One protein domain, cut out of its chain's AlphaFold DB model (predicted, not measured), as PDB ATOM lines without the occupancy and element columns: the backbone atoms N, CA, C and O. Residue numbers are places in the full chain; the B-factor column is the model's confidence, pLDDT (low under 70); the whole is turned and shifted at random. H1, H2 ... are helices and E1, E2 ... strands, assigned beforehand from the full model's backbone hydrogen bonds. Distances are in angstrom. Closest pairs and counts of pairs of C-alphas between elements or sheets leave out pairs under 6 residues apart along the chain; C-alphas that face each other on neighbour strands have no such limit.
ATOM      1  N   THR A   7       5.699 -33.811  29.512       97.69
ATOM      2  CA  THR A   7       4.792 -33.411  28.433       97.69
ATOM      3  C   THR A   7       5.449 -33.578  27.063       97.69
ATOM      4  O   THR A   7       4.805 -33.994  26.105       97.69
ATOM      5  N   ASN A   8       6.756 -33.313  26.942       97.38
ATOM      6  CA  ASN A   8       7.474 -33.517  25.684       97.38
ATOM      7  C   ASN A   8       7.628 -35.008  25.360       97.38
ATOM      8  O   ASN A   8       7.522 -35.394  24.196       97.38
ATOM      9  N   VAL A   9       7.860 -35.841  26.379       97.88
ATOM     10  CA  VAL A   9       7.955 -37.298  26.229       97.88
ATOM     11  C   VAL A   9       6.598 -37.886  25.852       97.88
ATOM     12  O   VAL A   9       6.531 -38.656  24.898       97.88
ATOM     13  N   ALA A  10       5.527 -37.475  26.533       97.81
ATOM     14  CA  ALA A  10       4.160 -37.887  26.229       97.81
ATOM     15  C   ALA A  10       3.756 -37.484  24.803       97.81
ATOM     16  O   ALA A  10       3.283 -38.322  24.038       97.81
ATOM     17  N   ASN A  11       4.035 -36.239  24.396       96.81
ATOM     18  CA  ASN A  11       3.745 -35.766  23.041       96.81
ATOM     19  C   ASN A  11       4.511 -36.559  21.974       96.81
ATOM     20  O   ASN A  11       3.936 -36.927  20.952       96.81
ATOM     21  N   LEU A  12       5.799 -36.852  22.199       96.12
ATOM     22  CA  LEU A  12       6.577 -37.678  21.274       96.12
ATOM     23  C   LEU A  12       6.057 -39.122  21.226       96.12
ATOM     24  O   LEU A  12       6.015 -39.712  20.147       96.12
ATOM     25  N   GLY A  13       5.659 -39.673  22.375       96.75
ATOM     26  CA  GLY A  13       5.022 -40.982  22.480       96.75
ATOM     27  C   GLY A  13       3.745 -41.055  21.649       96.75
ATOM     28  O   GLY A  13       3.636 -41.925  20.792       96.75
ATOM     29  N   GLY A  14       2.839 -40.087  21.813       95.88
ATOM     30  CA  GLY A  14       1.598 -40.005  21.038       95.88
ATOM     31  C   GLY A  14       1.826 -39.788  19.538       95.88
ATOM     32  O   GLY A  14       1.197 -40.453  18.720       95.88
ATOM     33  N   LEU A  15       2.769 -38.918  19.155       95.25
ATOM     34  CA  LEU A  15       3.113 -38.664  17.748       95.25
ATOM     35  C   LEU A  15       3.572 -39.938  17.020       95.25
ATOM     36  O   LEU A  15       3.237 -40.156  15.854       95.25
ATOM     37  N   LEU A  16       4.374 -40.753  17.709       94.19
ATOM     38  CA  LEU A  16       4.979 -41.971  17.175       94.19
ATOM     39  C   LEU A  16       4.186 -43.246  17.514       94.19
ATOM     40  O   LEU A  16       4.634 -44.325  17.127       94.19
ATOM     41  N   ASP A  17       3.042 -43.116  18.195       94.94
ATOM     42  CA  ASP A  17       2.186 -44.223  18.643       94.94
ATOM     43  C   ASP A  17       2.980 -45.277  19.447       94.94
ATOM     44  O   ASP A  17       3.011 -46.471  19.142       94.94
ATOM     45  N   LEU A  18       3.739 -44.791  20.436       96.31
ATOM     46  CA  LEU A  18       4.621 -45.589  21.287       96.31
ATOM     47  C   LEU A  18       3.980 -45.827  22.646       96.31
ATOM     48  O   LEU A  18       3.578 -44.876  23.310       96.31
ATOM     49  N   HIS A  19       4.032 -47.081  23.097       97.06
ATOM     50  CA  HIS A  19       3.491 -47.483  24.389       97.06
ATOM     51  C   HIS A  19       4.542 -48.147  25.276       97.06
ATOM     52  O   HIS A  19       5.330 -48.981  24.810       97.06
ATOM     53  N   TRP A  20       4.539 -47.815  26.566       97.44
ATOM     54  CA  TRP A  20       5.425 -48.414  27.565       97.44
ATOM     55  C   TRP A  20       4.729 -48.659  28.895       97.44
ATOM     56  O   TRP A  20       3.695 -48.082  29.215       97.44
ATOM     57  N   HIS A  21       5.328 -49.524  29.707       97.88
ATOM     58  CA  HIS A  21       4.890 -49.714  31.074       97.88
ATOM     59  C   HIS A  21       6.072 -50.095  31.962       97.88
ATOM     60  O   HIS A  21       6.680 -51.155  31.817       97.88
ATOM     61  N   VAL A  22       6.390 -49.210  32.903       97.56
ATOM     62  CA  VAL A  22       7.460 -49.413  33.878       97.56
ATOM     63  C   VAL A  22       6.829 -49.721  35.227       97.56
ATOM     64  O   VAL A  22       5.896 -49.045  35.653       97.56
ATOM     65  N   GLN A  23       7.352 -50.735  35.918       97.50
ATOM     66  CA  GLN A  23       6.816 -51.166  37.207       97.50
ATOM     67  C   GLN A  23       6.726 -50.000  38.204       97.50
ATOM     68  O   GLN A  23       7.718 -49.322  38.494       97.50
ATOM     69  N   GLY A  24       5.525 -49.811  38.750       97.31
ATOM     70  CA  GLY A  24       5.209 -48.753  39.710       97.31
ATOM     71  C   GLY A  24       4.703 -47.445  39.095       97.31
ATOM     72  O   GLY A  24       4.290 -46.576  39.852       97.31
ATOM     73  N   PHE A  25       4.679 -47.316  37.767       97.62
ATOM     74  CA  PHE A  25       4.057 -46.198  37.047       97.62
ATOM     75  C   PHE A  25       2.811 -46.665  36.285       97.62
ATOM     76  O   PHE A  25       2.638 -47.863  36.052       97.62
ATOM     77  N   ALA A  26       1.933 -45.739  35.892       98.06
ATOM     78  CA  ALA A  26       0.818 -46.074  35.004       98.06
ATOM     79  C   ALA A  26       1.329 -46.414  33.581       98.06
ATOM     80  O   ALA A  26       2.459 -46.063  33.228       98.06
ATOM     81  N   PRO A  27       0.557 -47.144  32.752       98.00
ATOM     82  CA  PRO A  27       0.869 -47.278  31.329       98.00
ATOM     83  C   PRO A  27       1.046 -45.904  30.669       98.00
ATOM     84  O   PRO A  27       0.289 -44.984  30.966       98.00
ATOM     85  N   ASP A  28       2.053 -45.784  29.804       97.69
ATOM     86  CA  ASP A  28       2.413 -44.575  29.047       97.69
ATOM     87  C   ASP A  28       2.774 -43.338  29.892       97.69
ATOM     88  O   ASP A  28       2.882 -42.227  29.373       97.69
ATOM     89  N   ASP A  29       3.034 -43.524  31.188       97.44
ATOM     90  CA  ASP A  29       3.424 -42.453  32.104       97.44
ATOM     91  C   ASP A  29       4.934 -42.147  31.997       97.44
ATOM     92  O   ASP A  29       5.768 -43.049  32.192       97.44
ATOM     93  N   PRO A  30       5.345 -40.908  31.656       97.69
ATOM     94  CA  PRO A  30       6.749 -40.526  31.634       97.69
ATOM     95  C   PRO A  30       7.362 -40.490  33.045       97.69
ATOM     96  O   PRO A  30       7.230 -39.526  33.792       97.69
ATOM     97  N   SER A  31       8.127 -41.521  33.392       96.50
ATOM     98  CA  SER A  31       8.903 -41.559  34.638       96.50
ATOM     99  C   SER A  31       9.937 -40.415  34.750       96.50
ATOM    100  O   SER A  31      10.543 -40.030  33.740       96.50
ATOM    101  N   PRO A  32      10.241 -39.928  35.969       94.31
ATOM    102  CA  PRO A  32      11.340 -38.993  36.204       94.31
ATOM    103  C   PRO A  32      12.679 -39.537  35.691       94.31
ATOM    104  O   PRO A  32      13.052 -40.673  35.974       94.31
ATOM    105  N   GLY A  33      13.405 -38.728  34.912       94.44
ATOM    106  CA  GLY A  33      14.672 -39.138  34.288       94.44
ATOM    107  C   GLY A  33      14.532 -40.207  33.193       94.44
ATOM    108  O   GLY A  33      15.542 -40.666  32.646       94.44
ATOM    109  N   GLY A  34      13.300 -40.605  32.862       96.88
ATOM    110  CA  GLY A  34      12.996 -41.508  31.766       96.88
ATOM    111  C   GLY A  34      13.204 -40.852  30.403       96.88
ATOM    112  O   GLY A  34      13.170 -39.631  30.257       96.88
ATOM    113  N   ALA A  35      13.428 -41.672  29.380       98.06
ATOM    114  CA  ALA A  35      13.667 -41.188  28.027       98.06
ATOM    115  C   ALA A  35      13.168 -42.170  26.967       98.06
ATOM    116  O   ALA A  35      13.469 -43.366  27.024       98.06
ATOM    117  N   ILE A  36      12.508 -41.640  25.937       98.25
ATOM    118  CA  ILE A  36      12.422 -42.312  24.638       98.25
ATOM    119  C   ILE A  36      13.793 -42.182  23.978       98.25
ATOM    120  O   ILE A  36      14.297 -41.077  23.766       98.25
ATOM    121  N   VAL A  37      14.405 -43.312  23.646       98.00
ATOM    122  CA  VAL A  37      15.691 -43.348  22.959       98.00
ATOM    123  C   VAL A  37      15.500 -43.856  21.542       98.00
ATOM    124  O   VAL A  37      15.033 -44.974  21.340       98.00
ATOM    125  N   LEU A  38      15.913 -43.041  20.571       97.06
ATOM    126  CA  LEU A  38      15.984 -43.398  19.158       97.06
ATOM    127  C   LEU A  38      17.432 -43.737  18.797       97.06
ATOM    128  O   LEU A  38      18.324 -42.895  18.902       97.06
ATOM    129  N   GLU A  39      17.671 -44.964  18.347       97.19
ATOM    130  CA  GLU A  39      18.987 -45.407  17.888       97.19
ATOM    131  C   GLU A  39      19.004 -45.539  16.368       97.19
ATOM    132  O   GLU A  39      18.175 -46.243  15.789       97.19
ATOM    133  N   ARG A  40      19.998 -44.919  15.722       96.81
ATOM    134  CA  ARG A  40      20.294 -45.149  14.306       96.81
ATOM    135  C   ARG A  40      21.320 -46.267  14.171       96.81
ATOM    136  O   ARG A  40      22.448 -46.140  14.638       96.81
ATOM    137  N   LEU A  41      20.944 -47.322  13.466       96.69
ATOM    138  CA  LEU A  41      21.766 -48.501  13.225       96.69
ATOM    139  C   LEU A  41      22.226 -48.538  11.764       96.69
ATOM    140  O   LEU A  41      21.570 -47.989  10.874       96.69
ATOM    141  N   ARG A  42      23.347 -49.214  11.513       96.88
ATOM    142  CA  ARG A  42      23.844 -49.509  10.168       96.88
ATOM    143  C   ARG A  42      24.242 -50.977  10.089       96.88
ATOM    144  O   ARG A  42      24.944 -51.451  10.976       96.88
ATOM    145  N   ASP A  43      23.798 -51.683   9.055       95.12
ATOM    146  CA  ASP A  43      24.243 -53.056   8.808       95.12
ATOM    147  C   ASP A  43      25.539 -53.105   7.975       95.12
ATOM    148  O   ASP A  43      26.000 -52.098   7.429       95.12
ATOM    149  N   ALA A  44      26.128 -54.297   7.856       95.69
ATOM    150  CA  ALA A  44      27.362 -54.509   7.095       95.69
ATOM    151  C   ALA A  44      27.219 -54.225   5.586       95.69
ATOM    152  O   ALA A  44      28.215 -53.977   4.913       95.69
ATOM    153  N   ARG A  45      25.993 -54.238   5.051       95.19
ATOM    154  CA  ARG A  45      25.689 -53.951   3.639       95.19
ATOM    155  C   ARG A  45      25.397 -52.467   3.405       95.19
ATOM    156  O   ARG A  45      25.133 -52.060   2.280       95.19
ATOM    157  N   GLY A  46      25.446 -51.652   4.458       95.75
ATOM    158  CA  GLY A  46      25.195 -50.219   4.411       95.75
ATOM    159  C   GLY A  46      23.738 -49.805   4.624       95.75
ATOM    160  O   GLY A  46      23.476 -48.599   4.621       95.75
ATOM    161  N   GLY A  47      22.823 -50.749   4.864       96.56
ATOM    162  CA  GLY A  47      21.435 -50.478   5.228       96.56
ATOM    163  C   GLY A  47      21.357 -49.677   6.525       96.56
ATOM    164  O   GLY A  47      22.126 -49.918   7.456       96.56
ATOM    165  N   ARG A  48      20.460 -48.688   6.580       97.88
ATOM    166  CA  ARG A  48      20.286 -47.792   7.733       97.88
ATOM    167  C   ARG A  48      18.932 -48.032   8.371       97.88
ATOM    168  O   ARG A  48      17.921 -48.030   7.673       97.88
ATOM    169  N   TYR A  49      18.919 -48.156   9.690       97.75
ATOM    170  CA  TYR A  49      17.717 -48.488  10.444       97.75
ATOM    171  C   TYR A  49      17.544 -47.583  11.658       97.75
ATOM    172  O   TYR A  49      18.506 -46.970  12.123       97.75
ATOM    173  N   VAL A  50      16.321 -47.517  12.169       97.69
ATOM    174  CA  VAL A  50      15.960 -46.847  13.417       97.69
ATOM    175  C   VAL A  50      15.212 -47.840  14.299       97.69
ATOM    176  O   VAL A  50      14.363 -48.584  13.811       97.69
ATOM    177  N   ARG A  51      15.531 -47.859  15.594       96.75
ATOM    178  CA  ARG A  51      14.720 -48.526  16.622       96.75
ATOM    179  C   ARG A  51      14.517 -47.599  17.811       96.75
ATOM    180  O   ARG A  51      15.346 -46.716  18.042       96.75
ATOM    181  N   ALA A  52      13.455 -47.844  18.571       97.38
ATOM    182  CA  ALA A  52      13.133 -47.096  19.775       97.38
ATOM    183  C   ALA A  52      13.097 -48.000  21.016       97.38
ATOM    184  O   ALA A  52      12.782 -49.190  20.935       97.38
ATOM    185  N   TYR A  53      13.420 -47.435  22.175       97.69
ATOM    186  CA  TYR A  53      13.142 -48.042  23.476       97.69
ATOM    187  C   TYR A  53      12.869 -46.959  24.521       97.69
ATOM    188  O   TYR A  53      13.380 -45.845  24.410       97.69
ATOM    189  N   TYR A  54      12.100 -47.299  25.550       98.25
ATOM    190  CA  TYR A  54      11.942 -46.479  26.739       98.25
ATOM    191  C   TYR A  54      12.992 -46.893  27.768       98.25
ATOM    192  O   TYR A  54      13.097 -48.071  28.121       98.25
ATOM    193  N   ARG A  55      13.817 -45.943  28.209       98.00
ATOM    194  CA  ARG A  55      14.787 -46.123  29.293       98.00
ATOM    195  C   ARG A  55      14.240 -45.459  30.540       98.00
ATOM    196  O   ARG A  55      13.924 -44.278  30.486       98.00
ATOM    197  N   SER A  56      14.205 -46.179  31.651       97.94
ATOM    198  CA  SER A  56      13.685 -45.657  32.914       97.94
ATOM    199  C   SER A  56      14.203 -46.464  34.107       97.94
ATOM    200  O   SER A  56      14.845 -47.494  33.924       97.94
ATOM    201  N   GLN A  57      13.932 -46.001  35.320       98.25
ATOM    202  CA  GLN A  57      14.041 -46.775  36.552       98.25
ATOM    203  C   GLN A  57      12.634 -47.128  37.039       98.25
ATOM    204  O   GLN A  57      11.692 -46.376  36.803       98.25
ATOM    205  N   THR A  58      12.471 -48.244  37.749       97.88
ATOM    206  CA  THR A  58      11.191 -48.523  38.424       97.88
ATOM    207  C   THR A  58      10.932 -47.491  39.524       97.88
ATOM    208  O   THR A  58      11.873 -46.860  40.013       97.88
ATOM    209  N   LEU A  59       9.677 -47.329  39.959       98.00
ATOM    210  CA  LEU A  59       9.352 -46.396  41.051       98.00
ATOM    211  C   LEU A  59      10.147 -46.718  42.330       98.00
ATOM    212  O   LEU A  59      10.637 -45.819  43.016       98.00
ATOM    213  N   GLU A  60      10.310 -48.008  42.631       98.00
ATOM    214  CA  GLU A  60      11.157 -48.473  43.730       98.00
ATOM    215  C   GLU A  60      12.636 -48.142  43.488       98.00
ATOM    216  O   GLU A  60      13.307 -47.664  44.398       98.00
ATOM    217  N   GLY A  61      13.133 -48.318  42.259       97.62
ATOM    218  CA  GLY A  61      14.505 -47.973  41.889       97.62
ATOM    219  C   GLY A  61      14.823 -46.494  42.111       97.62
ATOM    220  O   GLY A  61      15.874 -46.181  42.667       97.62
ATOM    221  N   VAL A  62      13.892 -45.598  41.761       97.44
ATOM    222  CA  VAL A  62      14.006 -44.160  42.062       97.44
ATOM    223  C   VAL A  62      14.041 -43.927  43.572       97.44
ATOM    224  O   VAL A  62      14.925 -43.231  44.066       97.44
ATOM    225  N   ARG A  63      13.118 -44.537  44.328       97.81
ATOM    226  CA  ARG A  63      13.049 -44.390  45.793       97.81
ATOM    227  C   ARG A  63      14.325 -44.864  46.492       97.81
ATOM    228  O   ARG A  63      14.738 -44.256  47.473       97.81
ATOM    229  N   ALA A  64      14.927 -45.941  46.000       97.94
ATOM    230  CA  ALA A  64      16.139 -46.532  46.554       97.94
ATOM    231  C   ALA A  64      17.436 -45.874  46.050       97.94
ATOM    232  O   ALA A  64      18.512 -46.336  46.418       97.94
ATOM    233  N   ALA A  65      17.352 -44.843  45.196       96.44
ATOM    234  CA  ALA A  65      18.504 -44.249  44.512       96.44
ATOM    235  C   ALA A  65      19.389 -45.302  43.808       96.44
ATOM    236  O   ALA A  65      20.616 -45.232  43.826       96.44
ATOM    237  N   SER A  66      18.751 -46.309  43.210       96.44
ATOM    238  CA  SER A  66      19.436 -47.369  42.474       96.44
ATOM    239  C   SER A  66      20.075 -46.820  41.195       96.44
ATOM    240  O   SER A  66      19.649 -45.797  40.669       96.44
ATOM    241  N   GLU A  67      21.051 -47.530  40.634       95.94
ATOM    242  CA  GLU A  67      21.562 -47.270  39.277       95.94
ATOM    243  C   GLU A  67      20.892 -48.166  38.220       95.94
ATOM    244  O   GLU A  67      21.103 -48.001  37.015       95.94
ATOM    245  N   ALA A  68      20.074 -49.130  38.655       96.56
ATOM    246  CA  ALA A  68      19.428 -50.080  37.766       96.56
ATOM    247  C   ALA A  68      18.415 -49.381  36.854       96.56
ATOM    248  O   ALA A  68      17.551 -48.627  37.311       96.56
ATOM    249  N   VAL A  69      18.501 -49.681  35.556       96.94
ATOM    250  CA  VAL A  69      17.587 -49.165  34.535       96.94
ATOM    251  C   VAL A  69      16.903 -50.289  33.780       96.94
ATOM    252  O   VAL A  69      17.517 -51.282  33.391       96.94
ATOM    253  N   VAL A  70      15.624 -50.086  33.514       97.00
ATOM    254  CA  VAL A  70      14.819 -50.881  32.600       97.00
ATOM    255  C   VAL A  70      14.939 -50.281  31.202       97.00
ATOM    256  O   VAL A  70      14.935 -49.060  31.016       97.00
ATOM    257  N   ARG A  71      15.052 -51.156  30.201       97.38
ATOM    258  CA  ARG A  71      14.947 -50.803  28.784       97.38
ATOM    259  C   ARG A  71      13.809 -51.599  28.173       97.38
ATOM    260  O   ARG A  71      13.958 -52.798  27.948       97.38
ATOM    261  N   GLN A  72      12.700 -50.934  27.887       97.06
ATOM    262  CA  GLN A  72      11.566 -51.547  27.213       97.06
ATOM    263  C   GLN A  72      11.622 -51.213  25.720       97.06
ATOM    264  O   GLN A  72      11.580 -50.032  25.377       97.06
ATOM    265  N   PRO A  73      11.731 -52.201  24.814       96.06
ATOM    266  CA  PRO A  73      11.608 -51.950  23.383       96.06
ATOM    267  C   PRO A  73      10.284 -51.253  23.065       96.06
ATOM    268  O   PRO A  73       9.248 -51.643  23.597       96.06
ATOM    269  N   LEU A  74      10.325 -50.254  22.185       96.19
ATOM    270  CA  LEU A  74       9.139 -49.561  21.691       96.19
ATOM    271  C   LEU A  74       8.958 -49.930  20.217       96.19
ATOM    272  O   LEU A  74       9.697 -49.418  19.368       96.19
ATOM    273  N   PRO A  75       8.042 -50.860  19.893       92.06
ATOM    274  CA  PRO A  75       7.752 -51.182  18.509       92.06
ATOM    275  C   PRO A  75       7.194 -49.953  17.798       92.06
ATOM    276  O   PRO A  75       6.148 -49.450  18.178       92.06
ATOM    277  N   LEU A  76       7.887 -49.486  16.760       92.12
ATOM    278  CA  LEU A  76       7.378 -48.444  15.871       92.12
ATOM    279  C   LEU A  76       6.287 -49.049  14.968       92.12
ATOM    280  O   LEU A  76       6.600 -49.965  14.191       92.12
ATOM    281  N   PRO A  77       5.024 -48.594  15.055       90.62
ATOM    282  CA  PRO A  77       3.942 -49.155  14.254       90.62
ATOM    283  C   PRO A  77       4.215 -49.026  12.755       90.62
ATOM    284  O   PRO A  77       4.785 -48.047  12.278       90.62
ATOM    285  N   GLY A  78       3.857 -50.064  11.997       87.00
ATOM    286  CA  GLY A  78       4.148 -50.138  10.560       87.00
ATOM    287  C   GLY A  78       5.608 -50.462  10.212       87.00
ATOM    288  O   GLY A  78       5.915 -50.647   9.036       87.00
ATOM    289  N   CYS A  79       6.503 -50.606  11.196       92.88
ATOM    290  CA  CYS A  79       7.898 -50.952  10.945       92.88
ATOM    291  C   CYS A  79       8.231 -52.416  11.229       92.88
ATOM    292  O   CYS A  79       8.074 -52.943  12.336       92.88
ATOM    293  N   ARG A  80       8.803 -53.059  10.214       93.00
ATOM    294  CA  ARG A  80       9.455 -54.360  10.320       93.00
ATOM    295  C   ARG A  80      10.582 -54.425   9.303       93.00
ATOM    296  O   ARG A  80      10.354 -54.259   8.111       93.00
ATOM    297  N   ALA A  81      11.779 -54.752   9.766       93.19
ATOM    298  CA  ALA A  81      12.926 -54.977   8.902       93.19
ATOM    299  C   ALA A  81      13.736 -56.150   9.441       93.19
ATOM    300  O   ALA A  81      13.828 -56.345  10.651       93.19
ATOM    301  N   ARG A  82      14.332 -56.948   8.547       90.06
ATOM    302  CA  ARG A  82      15.245 -58.045   8.929       90.06
ATOM    303  C   ARG A  82      14.627 -59.075   9.899       90.06
ATOM    304  O   ARG A  82      15.352 -59.684  10.676       90.06
ATOM    305  N   GLY A  83      13.304 -59.250   9.877       89.69
ATOM    306  CA  GLY A  83      12.579 -60.127  10.809       89.69
ATOM    307  C   GLY A  83      12.366 -59.548  12.216       89.69
ATOM    308  O   GLY A  83      11.797 -60.227  13.063       89.69
ATOM    309  N   VAL A  84      12.772 -58.301  12.468       89.94
ATOM    310  CA  VAL A  84      12.637 -57.626  13.766       89.94
ATOM    311  C   VAL A  84      11.446 -56.668  13.725       89.94
ATOM    312  O   VAL A  84      11.403 -55.745  12.908       89.94
ATOM    313  N   ALA A  85      10.464 -56.888  14.602       87.75
ATOM    314  CA  ALA A  85       9.339 -55.974  14.789       87.75
ATOM    315  C   ALA A  85       9.812 -54.668  15.448       87.75
ATOM    316  O   ALA A  85      10.612 -54.700  16.382       87.75
ATOM    317  N   GLY A  86       9.346 -53.521  14.946       88.94
ATOM    318  CA  GLY A  86       9.752 -52.207  15.449       88.94
ATOM    319  C   GLY A  86      11.103 -51.702  14.938       88.94
ATOM    320  O   GLY A  86      11.510 -50.600  15.300       88.94
ATOM    321  N   LEU A  87      11.800 -52.467  14.087       95.38
ATOM    322  CA  LEU A  87      12.974 -51.986  13.359       95.38
ATOM    323  C   LEU A  87      12.512 -51.304  12.065       95.38
ATOM    324  O   LEU A  87      12.035 -51.975  11.149       95.38
ATOM    325  N   CYS A  88      12.655 -49.984  11.976       96.56
ATOM    326  CA  CYS A  88      12.334 -49.222  10.771       96.56
ATOM    327  C   CYS A  88      13.555 -49.097   9.866       96.56
ATOM    328  O   CYS A  88      14.658 -48.842  10.344       96.56
ATOM    329  N   GLU A  89      13.370 -49.147   8.550       96.75
ATOM    330  CA  GLU A  89      14.340 -48.530   7.644       96.75
ATOM    331  C   GLU A  89      14.360 -47.015   7.871       96.75
ATOM    332  O   GLU A  89      13.316 -46.391   8.065       96.75
ATOM    333  N   ALA A  90      15.543 -46.398   7.837       96.44
ATOM    334  CA  ALA A  90      15.688 -44.983   8.183       96.44
ATOM    335  C   ALA A  90      14.853 -44.055   7.281       96.44
ATOM    336  O   ALA A  90      14.359 -43.035   7.755       96.44
ATOM    337  N   LYS A  91      14.670 -44.417   6.001       95.12
ATOM    338  CA  LYS A  91      13.807 -43.671   5.075       95.12
ATOM    339  C   LYS A  91      12.336 -43.763   5.491       95.12
ATOM    340  O   LYS A  91      11.683 -42.736   5.605       95.12
ATOM    341  N   VAL A  92      11.854 -44.974   5.771       94.25
ATOM    342  CA  VAL A  92      10.469 -45.220   6.205       94.25
ATOM    343  C   VAL A  92      10.166 -44.467   7.499       94.25
ATOM    344  O   VAL A  92       9.137 -43.812   7.594       94.25
ATOM    345  N   PHE A  93      11.089 -44.484   8.466       95.31
ATOM    346  CA  PHE A  93      10.937 -43.714   9.703       95.31
ATOM    347  C   PHE A  93      10.819 -42.203   9.445       95.31
ATOM    348  O   PHE A  93       9.966 -41.546  10.030       95.31
ATOM    349  N   ALA A  94      11.656 -41.647   8.560       94.38
ATOM    350  CA  ALA A  94      11.606 -40.224   8.228       94.38
ATOM    351  C   ALA A  94      10.301 -39.832   7.516       94.38
ATOM    352  O   ALA A  94       9.746 -38.775   7.809       94.38
ATOM    353  N   ASP A  95       9.808 -40.681   6.612       93.31
ATOM    354  CA  ASP A  95       8.548 -40.455   5.901       93.31
ATOM    355  C   ASP A  95       7.348 -40.521   6.866       93.31
ATOM    356  O   ASP A  95       6.492 -39.639   6.836       93.31
ATOM    357  N   LEU A  96       7.332 -41.499   7.785       90.69
ATOM    358  CA  LEU A  96       6.329 -41.593   8.853       90.69
ATOM    359  C   LEU A  96       6.339 -40.354   9.752       90.69
ATOM    360  O   LEU A  96       5.284 -39.794  10.032       90.69
ATOM    361  N   LEU A  97       7.521 -39.908  10.186       92.06
ATOM    362  CA  LEU A  97       7.644 -38.749  11.068       92.06
ATOM    363  C   LEU A  97       7.126 -37.467  10.402       92.06
ATOM    364  O   LEU A  97       6.403 -36.709  11.039       92.06
ATOM    365  N   ARG A  98       7.447 -37.236   9.121       93.12
ATOM    366  CA  ARG A  98       6.930 -36.079   8.369       93.12
ATOM    367  C   ARG A  98       5.411 -36.104   8.266       93.12
ATOM    368  O   ARG A  98       4.770 -35.127   8.632       93.12
ATOM    369  N   ALA A  99       4.845 -37.245   7.870       90.88
ATOM    370  CA  ALA A  99       3.400 -37.404   7.728       90.88
ATOM    371  C   ALA A  99       2.629 -37.138   9.034       90.88
ATOM    372  O   ALA A  99       1.479 -36.725   8.987       90.88
ATOM    373  N   ARG A 100       3.252 -37.379  10.195       89.12
ATOM    374  CA  ARG A 100       2.647 -37.157  11.518       89.12
ATOM    375  C   ARG A 100       2.824 -35.734  12.053       89.12
ATOM    376  O   ARG A 100       2.084 -35.346  12.942       89.12
ATOM    377  N   ILE A 101       3.815 -34.988  11.564       89.19
ATOM    378  CA  ILE A 101       4.055 -33.589  11.955       89.19
ATOM    379  C   ILE A 101       3.227 -32.625  11.096       89.19
ATOM    380  O   ILE A 101       2.831 -31.567  11.571       89.19
ATOM    381  N   GLU A 102       3.017 -32.968   9.825       84.56
ATOM    382  CA  GLU A 102       2.366 -32.103   8.832       84.56
ATOM    383  C   GLU A 102       0.849 -32.333   8.703       84.56
ATOM    384  O   GLU A 102       0.191 -31.584   7.980       84.56
ATOM    385  N   GLY A 103       0.305 -33.364   9.359       60.09
ATOM    386  CA  GLY A 103      -1.124 -33.703   9.372       60.09
ATOM    387  C   GLY A 103      -1.830 -33.219  10.627       60.09
ATOM    388  O   GLY A 103      -3.012 -32.834  10.498       60.09
TER     389      GLY A 103
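AT A GLANCE: This is residues 7 to 103 of the 103 residues of an uncharacterized protein of Proteobacteria bacterium SG_bin5 (UniProt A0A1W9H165). Picture a long, strongly twisted ribbon of three strands, E1 and E2 as a long hairpin with the short E3 beside E2, and two helices, H1 and H3, that meet in a corner alongside it. The small helix H2 lies beyond one end of the ribbon, and the turn of the hairpin lies at the other. The printed part has 97 residues, with three named helices and three named strands in the order H1 E1 E2 H2 E3 H3, of mixed class, helices and strands. The sheet order is E1 - E2 - E3, antiparallel throughout. The whole is only just compact, close to loose, with a radius of gyration of the C-alphas of 14.7 A, and its outline is flat, spanning 44 by 35 by 18 A.

HOW THE PARTS SIT: Start at H1, residues 7 to 16, which only grazes the sheet with its residues 9 to 16; its closest C-alphas to E1, residues 35 to 42, are those of Val 9 and Ile 36, 6.9 A apart. Next to E1 find E2, residues 48 to 56, its antiparallel neighbour in a hairpin, where N 37 and O 53 are 2.8 A apart and N 49 and O 41 2.9 A. H2, residues 59 to 63, is not on the sheet, and it is apart from H1. E3, residues 70 to 74, is an edge strand antiparallel to E2, with N 70 and O 56 2.7 A apart. H3, residues 90 to 101, is on the sheet at a height of 8.0 A, over none of the strands; its closest C-alpha pair with E2 is Tyr 49 and Ala 90, 4.6 A. With residues 97 to 101 alone H3 touches H1, at a steep tilt of 65 degrees, opposite ways; the closest C-alphas are those of Leu 15 and Arg 100, 6.4 A. In H1, H2 and H3 every O i to N i+4 pair is within hydrogen-bond range.

IN THESE COORDINATES: Find C-alpha 7 at (4.792, -33.411, 28.433); from there H1 runs 14.1 A to C-alpha 16. E1 runs 22.2 A from C-alpha 35, and E2 runs 26.1 A from C-alpha 48 at (20.286, -47.792, 7.733). H2 is 6.3 A long and E3 12.4 A. H3 runs 16.7 A to C-alpha 101 at (4.055, -33.589, 11.955).

THE WHOLE: Look for the two C-alphas farthest apart at Arg 45 and Arg 63, 45.0 A. The printed part has no cut. The links from H1 to E1, 18 residues, and from E3 to H3, 15 residues, are long; in the second, residues 88 to 89 pair antiparallel with residues 49 to 50 of E2. The mean pLDDT of the printed part is 95.2, and residue 103, the chain's last, is under 70.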